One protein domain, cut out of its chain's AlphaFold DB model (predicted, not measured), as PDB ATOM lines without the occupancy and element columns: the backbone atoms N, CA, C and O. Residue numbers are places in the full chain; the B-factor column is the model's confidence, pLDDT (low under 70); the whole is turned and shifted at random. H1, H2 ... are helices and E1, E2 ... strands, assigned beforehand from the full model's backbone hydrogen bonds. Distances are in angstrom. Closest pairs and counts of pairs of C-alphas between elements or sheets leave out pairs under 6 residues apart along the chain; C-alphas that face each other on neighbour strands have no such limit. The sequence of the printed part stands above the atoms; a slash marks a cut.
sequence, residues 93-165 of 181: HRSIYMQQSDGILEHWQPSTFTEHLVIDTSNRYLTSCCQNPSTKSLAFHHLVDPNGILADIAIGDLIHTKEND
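Overview. This is residues 93 to 165 of the 181 residues of an uncharacterized protein of Piloderma croceum (strain F 1598) (UniProt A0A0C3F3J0). There is little regular structure here: a small two-strand hairpin, E1 and E2, sits at one end of a long axis, and at the other a lobe of loops holds the short helix H1. Residues 99 to 108 stick out free. The 73 printed residues run E1, E2, H1; the antiparallel sheet is E1 - E2, and the class is mixed, with only 11 residues in named elements. The whole is loose, with a radius of gyration of the C-alphas of 14.8 A and spans of 40 by 31 by 18 A.

Along the chain. Start at C-alpha 93, (8.840, 15.810, 21.616). Find E1, residues 111 to 113, 7.0 A long, from C-alpha 111 at (12.222, 29.096, 11.516); then E2, residues 116 to 118, 6.3 A; then H1, residues 149 to 153, 6.3 A, ending at C-alpha 153 at (9.441, 13.797, 30.963).

Arrangement. In the hairpin E1 and E2, antiparallel at 130 degrees, look for N 113 and O 116, within hydrogen-bond range at 2.9 A. E1 and H1 are apart. In H1 every O i to N i+4 pair is within hydrogen-bond range. Residues 127 to 128 pair antiparallel with 158 to 159.

Size, cuts and confidence. The C-alphas farthest apart, of Glu 115 and Ser 134, are 44.9 A apart. The printed part has no cut. The E2 to H1 link is long, 30 residues. Mean pLDDT of the printed part is 72.8, under 70 at residues 93 to 107, 109 and 131 to 134.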
ATOM      1  N   HIS A  93       8.495  16.883  22.556       44.22
ATOM      2  CA  HIS A  93       8.840  15.810  21.616       44.22
ATOM      3  C   HIS A  93       9.741  16.232  20.439       44.22
ATOM      4  O   HIS A  93      10.486  15.394  19.940       44.22
ATOM      5  N   ARG A  94       9.725  17.503  20.002       43.34
ATOM      6  CA  ARG A  94      10.597  18.001  18.912       43.34
ATOM      7  C   ARG A  94      11.916  18.563  19.431       43.34
ATOM      8  O   ARG A  94      12.946  18.400  18.788       43.34
ATOM      9  N   SER A  95      11.909  19.195  20.605       42.66
ATOM     10  CA  SER A  95      13.099  19.847  21.170       42.66
ATOM     11  C   SER A  95      14.146  18.860  21.695       42.66
ATOM     12  O   SER A  95      15.318  19.220  21.811       42.66
ATOM     13  N   ILE A  96      13.729  17.634  22.028       46.47
ATOM     14  CA  ILE A  96      14.591  16.612  22.644       46.47
ATOM     15  C   ILE A  96      15.316  15.770  21.579       46.47
ATOM     16  O   ILE A  96      16.372  15.204  21.854       46.47
ATOM     17  N   TYR A  97      14.839  15.777  20.329       46.56
ATOM     18  CA  TYR A  97      15.442  15.019  19.239       46.56
ATOM     19  C   TYR A  97      15.451  15.807  17.929       46.56
ATOM     20  O   TYR A  97      14.478  15.807  17.183       46.56
ATOM     21  N   MET A  98      16.623  16.324  17.546       41.78
ATOM     22  CA  MET A  98      17.014  16.281  16.131       41.78
ATOM     23  C   MET A  98      17.360  14.827  15.774       41.78
ATOM     24  O   MET A  98      18.514  14.477  15.538       41.78
ATOM     25  N   GLN A  99      16.368  13.945  15.819       45.28
ATOM     26  CA  GLN A  99      16.433  12.650  15.162       45.28
ATOM     27  C   GLN A  99      15.128  12.449  14.427       45.28
ATOM     28  O   GLN A  99      14.087  12.183  15.020       45.28
ATOM     29  N   GLN A 100      15.219  12.634  13.117       48.66
ATOM     30  CA  GLN A 100      14.178  12.244  12.194       48.66
ATOM     31  C   GLN A 100      14.177  10.731  12.027       48.66
ATOM     32  O   GLN A 100      15.219  10.066  12.024       48.66
ATOM     33  N   SER A 101      12.956  10.231  11.915       41.72
ATOM     34  CA  SER A 101      12.579   8.886  11.522       41.72
ATOM     35  C   SER A 101      13.337   8.429  10.271       41.72
ATOM     36  O   SER A 101      13.469   9.156   9.290       41.72
ATOM     37  N   ASP A 102      13.810   7.187  10.327       45.19
ATOM     38  CA  ASP A 102      14.160   6.349   9.174       45.19
ATOM     39  C   ASP A 102      15.443   6.690   8.396       45.19
ATOM     40  O   ASP A 102      15.662   6.188   7.295       45.19
ATOM     41  N   GLY A 103      16.356   7.478   8.976       50.16
ATOM     42  CA  GLY A 103      17.694   7.695   8.402       50.16
ATOM     43  C   GLY A 103      17.721   8.611   7.174       50.16
ATOM     44  O   GLY A 103      18.765   8.748   6.533       50.16
ATOM     45  N   ILE A 104      16.601   9.268   6.871       48.91
ATOM     46  CA  ILE A 104      16.509  10.318   5.861       48.91
ATOM     47  C   ILE A 104      16.678  11.654   6.578       48.91
ATOM     48  O   ILE A 104      15.890  12.009   7.452       48.91
ATOM     49  N   LEU A 105      17.726  12.393   6.218       52.69
ATOM     50  CA  LEU A 105      17.902  13.767   6.670       52.69
ATOM     51  C   LEU A 105      16.823  14.612   5.981       52.69
ATOM     52  O   LEU A 105      16.898  14.811   4.766       52.69
ATOM     53  N   GLU A 106      15.799  15.070   6.707       56.44
ATOM     54  CA  GLU A 106      14.836  15.983   6.091       56.44
ATOM     55  C   GLU A 106      15.535  17.306   5.778       56.44
ATOM     56  O   GLU A 106      16.502  17.720   6.430       56.44
ATOM     57  N   HIS A 107      15.028  17.992   4.757       58.16
ATOM     58  CA  HIS A 107      15.532  19.305   4.411       58.16
ATOM     59  C   HIS A 107      15.302  20.268   5.579       58.16
ATOM     60  O   HIS A 107      14.166  20.456   6.017       58.16
ATOM     61  N   TRP A 108      16.378  20.884   6.072       70.69
ATOM     62  CA  TRP A 108      16.270  21.899   7.110       70.69
ATOM     63  C   TRP A 108      15.451  23.082   6.587       70.69
ATOM     64  O   TRP A 108      15.787  23.676   5.563       70.69
ATOM     65  N   GLN A 109      14.375  23.411   7.296       66.94
ATOM     66  CA  GLN A 109      13.569  24.597   7.042       66.94
ATOM     67  C   GLN A 109      13.866  25.611   8.149       66.94
ATOM     68  O   GLN A 109      13.695  25.272   9.323       66.94
ATOM     69  N   PRO A 110      14.328  26.828   7.818       72.38
ATOM     70  CA  PRO A 110      14.591  27.835   8.827       72.38
ATOM     71  C   PRO A 110      13.283  28.305   9.463       72.38
ATOM     72  O   PRO A 110      12.301  28.597   8.776       72.38
ATOM     73  N   SER A 111      13.295  28.433  10.784       79.56
ATOM     74  CA  SER A 111      12.222  29.096  11.516       79.56
ATOM     75  C   SER A 111      12.248  30.606  11.248       79.56
ATOM     76  O   SER A 111      13.273  31.175  10.856       79.56
ATOM     77  N   THR A 112      11.116  31.279  11.472       78.62
ATOM     78  CA  THR A 112      11.017  32.743  11.357       78.62
ATOM     79  C   THR A 112      10.482  33.372  12.640       78.62
ATOM     80  O   THR A 112       9.582  32.836  13.285       78.62
ATOM     81  N   PHE A 113      11.025  34.533  13.010       77.38
ATOM     82  CA  PHE A 113      10.526  35.370  14.098       77.38
ATOM     83  C   PHE A 113      10.374  36.800  13.593       77.38
ATOM     84  O   PHE A 113      11.354  37.412  13.165       77.38
ATOM     85  N   THR A 114       9.154  37.346  13.637       75.94
ATOM     86  CA  THR A 114       8.864  38.715  13.160       75.94
ATOM     87  C   THR A 114       9.508  38.999  11.791       75.94
ATOM     88  O   THR A 114      10.248  39.964  11.647       75.94
ATOM     89  N   GLU A 115       9.322  38.090  10.824       81.12
ATOM     90  CA  GLU A 115       9.861  38.156   9.445       81.12
ATOM     91  C   GLU A 115      11.372  37.906   9.272       81.12
ATOM     92  O   GLU A 115      11.860  37.848   8.146       81.12
ATOM     93  N   HIS A 116      12.123  37.693  10.354       77.25
ATOM     94  CA  HIS A 116      13.552  37.392  10.288       77.25
ATOM     95  C   HIS A 116      13.793  35.887  10.384       77.25
ATOM     96  O   HIS A 116      13.134  35.200  11.166       77.25
ATOM     97  N   LEU A 117      14.761  35.381   9.616       78.25
ATOM     98  CA  LEU A 117      15.240  34.007   9.765       78.25
ATOM     99  C   LEU A 117      15.859  33.833  11.152       78.25
ATOM    100  O   LEU A 117      16.665  34.662  11.585       78.25
ATOM    101  N   VAL A 118      15.505  32.745  11.829       77.25
ATOM    102  CA  VAL A 118      16.074  32.385  13.127       77.25
ATOM    103  C   VAL A 118      16.683  30.993  13.087       77.25
ATOM    104  O   VAL A 118      16.290  30.130  12.303       77.25
ATOM    105  N   ILE A 119      17.681  30.803  13.941       77.19
ATOM    106  CA  ILE A 119      18.302  29.509  14.189       77.19
ATOM    107  C   ILE A 119      17.817  29.055  15.554       77.19
ATOM    108  O   ILE A 119      18.092  29.713  16.560       77.19
ATOM    109  N   ASP A 120      17.118  27.929  15.576       74.12
ATOM    110  CA  ASP A 120      16.709  27.299  16.820       74.12
ATOM    111  C   ASP A 120      17.893  26.535  17.411       74.12
ATOM    112  O   ASP A 120      18.491  25.669  16.766       74.12
ATOM    113  N   THR A 121      18.241  26.860  18.652       72.94
ATOM    114  CA  THR A 121      19.232  26.126  19.436       72.94
ATOM    115  C   THR A 121      18.554  25.560  20.675       72.94
ATOM    116  O   THR A 121      17.757  26.234  21.328       72.94
ATOM    117  N   SER A 122      18.837  24.300  21.002       72.25
ATOM    118  CA  SER A 122      18.260  23.639  22.173       72.25
ATOM    119  C   SER A 122      19.330  22.956  23.016       72.25
ATOM    120  O   SER A 122      20.317  22.416  22.513       72.25
ATOM    121  N   ASN A 123      19.118  22.976  24.331       76.12
ATOM    122  CA  ASN A 123      19.913  22.189  25.262       76.12
ATOM    123  C   ASN A 123      19.413  20.743  25.241       76.12
ATOM    124  O   ASN A 123      18.214  20.487  25.368       76.12
ATOM    125  N   ARG A 124      20.335  19.787  25.137       78.12
ATOM    126  CA  ARG A 124      19.998  18.364  25.201       78.12
ATOM    127  C   ARG A 124      20.011  17.877  26.649       78.12
ATOM    128  O   ARG A 124      21.048  17.439  27.139       78.12
ATOM    129  N   TYR A 125      18.854  17.909  27.304       79.56
ATOM    130  CA  TYR A 125      18.693  17.425  28.683       79.56
ATOM    131  C   TYR A 125      18.592  15.893  28.794       79.56
ATOM    132  O   TYR A 125      18.955  15.331  29.827       79.56
ATOM    133  N   LEU A 126      18.119  15.221  27.740       81.69
ATOM    134  CA  LEU A 126      17.870  13.777  27.696       81.69
ATOM    135  C   LEU A 126      18.451  13.170  26.414       81.69
ATOM    136  O   LEU A 126      18.521  13.835  25.380       81.69
ATOM    137  N   THR A 127      18.843  11.903  26.484       77.31
ATOM    138  CA  THR A 127      19.319  11.096  25.354       77.31
ATOM    139  C   THR A 127      18.572   9.764  25.336       77.31
ATOM    140  O   THR A 127      18.151   9.281  26.385       77.31
ATOM    141  N   SER A 128      18.408   9.153  24.162       76.50
ATOM    142  CA  SER A 128      17.753   7.847  24.066       76.50
ATOM    143  C   SER A 128      18.661   6.746  24.626       76.50
ATOM    144  O   SER A 128      19.839   6.676  24.271       76.50
ATOM    145  N   CYS A 129      18.119   5.848  25.450       72.69
ATOM    146  CA  CYS A 129      18.821   4.687  25.994       72.69
ATOM    147  C   CYS A 129      19.334   3.762  24.879       72.69
ATOM    148  O   CYS A 129      20.419   3.205  24.998       72.69
ATOM    149  N   CYS A 130      18.634   3.686  23.743       70.88
ATOM    150  CA  CYS A 130      19.059   2.914  22.575       70.88
ATOM    151  C   CYS A 130      20.399   3.402  22.000       70.88
ATOM    152  O   CYS A 130      21.138   2.622  21.408       70.88
ATOM    153  N   GLN A 131      20.735   4.682  22.184       65.88
ATOM    154  CA  GLN A 131      22.001   5.271  21.726       65.88
ATOM    155  C   GLN A 131      23.132   5.098  22.735       65.88
ATOM    156  O   GLN A 131      24.304   5.260  22.387       65.88
ATOM    157  N   ASN A 132      22.789   4.809  23.989       66.62
ATOM    158  CA  ASN A 132      23.756   4.587  25.050       66.62
ATOM    159  C   ASN A 132      23.246   3.524  26.048       66.62
ATOM    160  O   ASN A 132      22.904   3.856  27.187       66.62
ATOM    161  N   PRO A 133      23.191   2.240  25.633       66.12
ATOM    162  CA  PRO A 133      22.485   1.192  26.381       66.12
ATOM    163  C   PRO A 133      23.141   0.840  27.718       66.12
ATOM    164  O   PRO A 133      22.509   0.262  28.598       66.12
ATOM    165  N   SER A 134      24.427   1.152  27.868       68.69
ATOM    166  CA  SER A 134      25.228   0.825  29.047       68.69
ATOM    167  C   SER A 134      25.232   1.926  30.109       68.69
ATOM    168  O   SER A 134      25.739   1.702  31.211       68.69
ATOM    169  N   THR A 135      24.683   3.109  29.814       75.06
ATOM    170  CA  THR A 135      24.762   4.258  30.721       75.06
ATOM    171  C   THR A 135      23.563   4.327  31.658       75.06
ATOM    172  O   THR A 135      22.408   4.261  31.248       75.06
ATOM    173  N   LYS A 136      23.848   4.495  32.953       79.50
ATOM    174  CA  LYS A 136      22.825   4.712  33.981       79.50
ATOM    175  C   LYS A 136      22.340   6.157  33.946       79.50
ATOM    176  O   LYS A 136      23.162   7.072  33.889       79.50
ATOM    177  N   SER A 137      21.026   6.348  34.047       84.75
ATOM    178  CA  SER A 137      20.449   7.686  34.165       84.75
ATOM    179  C   SER A 137      20.861   8.339  35.485       84.75
ATOM    180  O   SER A 137      20.789   7.721  36.548       84.75
ATOM    181  N   LEU A 138      21.284   9.594  35.408       87.75
ATOM    182  CA  LEU A 138      21.563  10.467  36.539       87.75
ATOM    183  C   LEU A 138      20.311  11.285  36.873       87.75
ATOM    184  O   LEU A 138      19.477  11.540  36.007       87.75
ATOM    185  N   ALA A 139      20.178  11.698  38.132       88.38
ATOM    186  CA  ALA A 139      19.138  12.640  38.530       88.38
ATOM    187  C   ALA A 139      19.500  14.062  38.075       88.38
ATOM    188  O   ALA A 139      20.675  14.434  38.085       88.38
ATOM    189  N   PHE A 140      18.494  14.862  37.720       87.69
ATOM    190  CA  PHE A 140      18.695  16.278  37.423       87.69
ATOM    191  C   PHE A 140      19.115  17.051  38.673       87.69
ATOM    192  O   PHE A 140      18.672  16.775  39.790       87.69
ATOM    193  N   HIS A 141      19.954  18.068  38.484       88.69
ATOM    194  CA  HIS A 141      20.288  18.989  39.560       88.69
ATOM    195  C   HIS A 141      19.060  19.839  39.929       88.69
ATOM    196  O   HIS A 141      18.377  20.355  39.046       88.69
ATOM    197  N   HIS A 142      18.815  20.060  41.223       88.50
ATOM    198  CA  HIS A 142      17.633  20.796  41.707       88.50
ATOM    199  C   HIS A 142      17.514  22.233  41.155       88.50
ATOM    200  O   HIS A 142      16.418  22.756  41.027       88.50
ATOM    201  N   LEU A 143      18.633  22.878  40.803       87.00
ATOM    202  CA  LEU A 143      18.634  24.202  40.149       87.00
ATOM    203  C   LEU A 143      18.242  24.156  38.665       87.00
ATOM    204  O   LEU A 143      17.899  25.182  38.086       87.00
ATOM    205  N   VAL A 144      18.346  22.989  38.035       85.31
ATOM    206  CA  VAL A 144      17.962  22.782  36.634       85.31
ATOM    207  C   VAL A 144      16.488  22.425  36.555       85.31
ATOM    208  O   VAL A 144      15.761  23.003  35.747       85.31
ATOM    209  N   ASP A 145      16.063  21.515  37.430       89.06
ATOM    210  CA  ASP A 145      14.710  20.975  37.478       89.06
ATOM    211  C   ASP A 145      14.104  21.076  38.892       89.06
ATOM    212  O   ASP A 145      13.930  20.063  39.573       89.06
ATOM    213  N   PRO A 146      13.798  22.292  39.382       89.31
ATOM    214  CA  PRO A 146      13.305  22.482  40.750       89.31
ATOM    215  C   PRO A 146      11.932  21.849  40.992       89.31
ATOM    216  O   PRO A 146      11.602  21.515  42.126       89.31
ATOM    217  N   ASN A 147      11.144  21.680  39.927       89.00
ATOM    218  CA  ASN A 147       9.773  21.181  39.984       89.00
ATOM    219  C   ASN A 147       9.639  19.729  39.487       89.00
ATOM    220  O   ASN A 147       8.517  19.247  39.375       89.00
ATOM    221  N   GLY A 148      10.745  19.046  39.162       87.31
ATOM    222  CA  GLY A 148      10.721  17.665  38.660       87.31
ATOM    223  C   GLY A 148      10.126  17.500  37.255       87.31
ATOM    224  O   GLY A 148       9.769  16.397  36.866       87.31
ATOM    225  N   ILE A 149      10.000  18.576  36.477       86.94
ATOM    226  CA  ILE A 149       9.385  18.573  35.147       86.94
ATOM    227  C   ILE A 149      10.215  17.759  34.152       86.94
ATOM    228  O   ILE A 149       9.652  17.025  33.341       86.94
ATOM    229  N   LEU A 150      11.543  17.899  34.174       84.44
ATOM    230  CA  LEU A 150      12.424  17.129  33.292       84.44
ATOM    231  C   LEU A 150      12.478  15.663  33.724       84.44
ATOM    232  O   LEU A 150      12.476  14.783  32.863       84.44
ATOM    233  N   ALA A 151      12.473  15.404  35.033       86.00
ATOM    234  CA  ALA A 151      12.361  14.053  35.577       86.00
ATOM    235  C   ALA A 151      11.047  13.372  35.150       86.00
ATOM    236  O   ALA A 151      11.076  12.227  34.707       86.00
ATOM    237  N   ASP A 152       9.924  14.093  35.182       84.62
ATOM    238  CA  ASP A 152       8.613  13.604  34.736       84.62
ATOM    239  C   ASP A 152       8.558  13.325  33.227       84.62
ATOM    240  O   ASP A 152       7.771  12.495  32.780       84.62
ATOM    241  N   ILE A 153       9.356  14.027  32.416       80.00
ATOM    242  CA  ILE A 153       9.441  13.797  30.963       80.00
ATOM    243  C   ILE A 153      10.379  12.625  30.643       80.00
ATOM    244  O   ILE A 153      10.221  11.997  29.597       80.00
ATOM    245  N   ALA A 154      11.325  12.301  31.527       77.12
ATOM    246  CA  ALA A 154      12.283  11.207  31.378       77.12
ATOM    247  C   ALA A 154      11.639   9.814  31.575       77.12
ATOM    248  O   ALA A 154      12.106   8.997  32.365       77.12
ATOM    249  N   ILE A 155      10.539   9.546  30.868       71.50
ATOM    250  CA  ILE A 155       9.810   8.275  30.889       71.50
ATOM    251  C   ILE A 155      10.271   7.398  29.721       71.50
ATOM    252  O   ILE A 155      10.468   7.870  28.600       71.50
ATOM    253  N   GLY A 156      10.375   6.091  29.974       74.50
ATOM    254  CA  GLY A 156      10.663   5.082  28.955       74.50
ATOM    255  C   GLY A 156      12.136   5.073  28.559       74.50
ATOM    256  O   GLY A 156      13.008   4.893  29.405       74.50
ATOM    257  N   ASP A 157      12.402   5.280  27.273       77.94
ATOM    258  CA  ASP A 157      13.737   5.148  26.683       77.94
ATOM    259  C   ASP A 157      14.587   6.423  26.799       77.94
ATOM    260  O   ASP A 157      15.550   6.591  26.059       77.94
ATOM    261  N   LEU A 158      14.238   7.355  27.686       80.75
ATOM    262  CA  LEU A 158      14.942   8.626  27.861       80.75
ATOM    263  C   LEU A 158      15.801   8.595  29.121       80.75
ATOM    264  O   LEU A 158      15.294   8.362  30.213       80.75
ATOM    265  N   ILE A 159      17.095   8.879  28.979       84.19
ATOM    266  CA  ILE A 159      18.046   8.921  30.093       84.19
ATOM    267  C   ILE A 159      18.784  10.258  30.144       84.19
ATOM    268  O   ILE A 159      19.183  10.814  29.118       84.19
ATOM    269  N   HIS A 160      18.987  10.772  31.355       86.00
ATOM    270  CA  HIS A 160      19.865  11.909  31.610       86.00
ATOM    271  C   HIS A 160      21.259  11.390  31.959       86.00
ATOM    272  O   HIS A 160      21.406  10.511  32.802       86.00
ATOM    273  N   THR A 161      22.302  11.907  31.319       84.50
ATOM    274  CA  THR A 161      23.677  11.437  31.535       84.50
ATOM    275  C   THR A 161      24.609  12.605  31.830       84.50
ATOM    276  O   THR A 161      24.238  13.764  31.663       84.50
ATOM    277  N   LYS A 162      25.858  12.315  32.213       82.94
ATOM    278  CA  LYS A 162      26.886  13.350  32.417       82.94
ATOM    279  C   LYS A 162      27.116  14.210  31.163       82.94
ATOM    280  O   LYS A 162      27.506  15.364  31.277       82.94
ATOM    281  N   GLU A 163      26.876  13.662  29.975       77.06
ATOM    282  CA  GLU A 163      27.008  14.387  28.704       77.06
ATOM    283  C   GLU A 163      25.859  15.376  28.464       77.06
ATOM    284  O   GLU A 163      25.966  16.263  27.623       77.06
ATOM    285  N   ASN A 164      24.769  15.232  29.220       79.69
ATOM    286  CA  ASN A 164      23.591  16.090  29.188       79.69
ATOM    287  C   ASN A 164      23.579  17.115  30.333       79.69
ATOM    288  O   ASN A 164      22.551  17.754  30.556       79.69
ATOM    289  N   ASP A 165      24.675  17.247  31.090       81.94
ATOM    290  CA  ASP A 165      24.751  18.147  32.241       81.94
ATOM    291  C   ASP A 165      24.647  19.614  31.799       81.94
ATOM    292  O   ASP A 165      25.500  20.134  31.075       81.94
TER     293      ASP A 165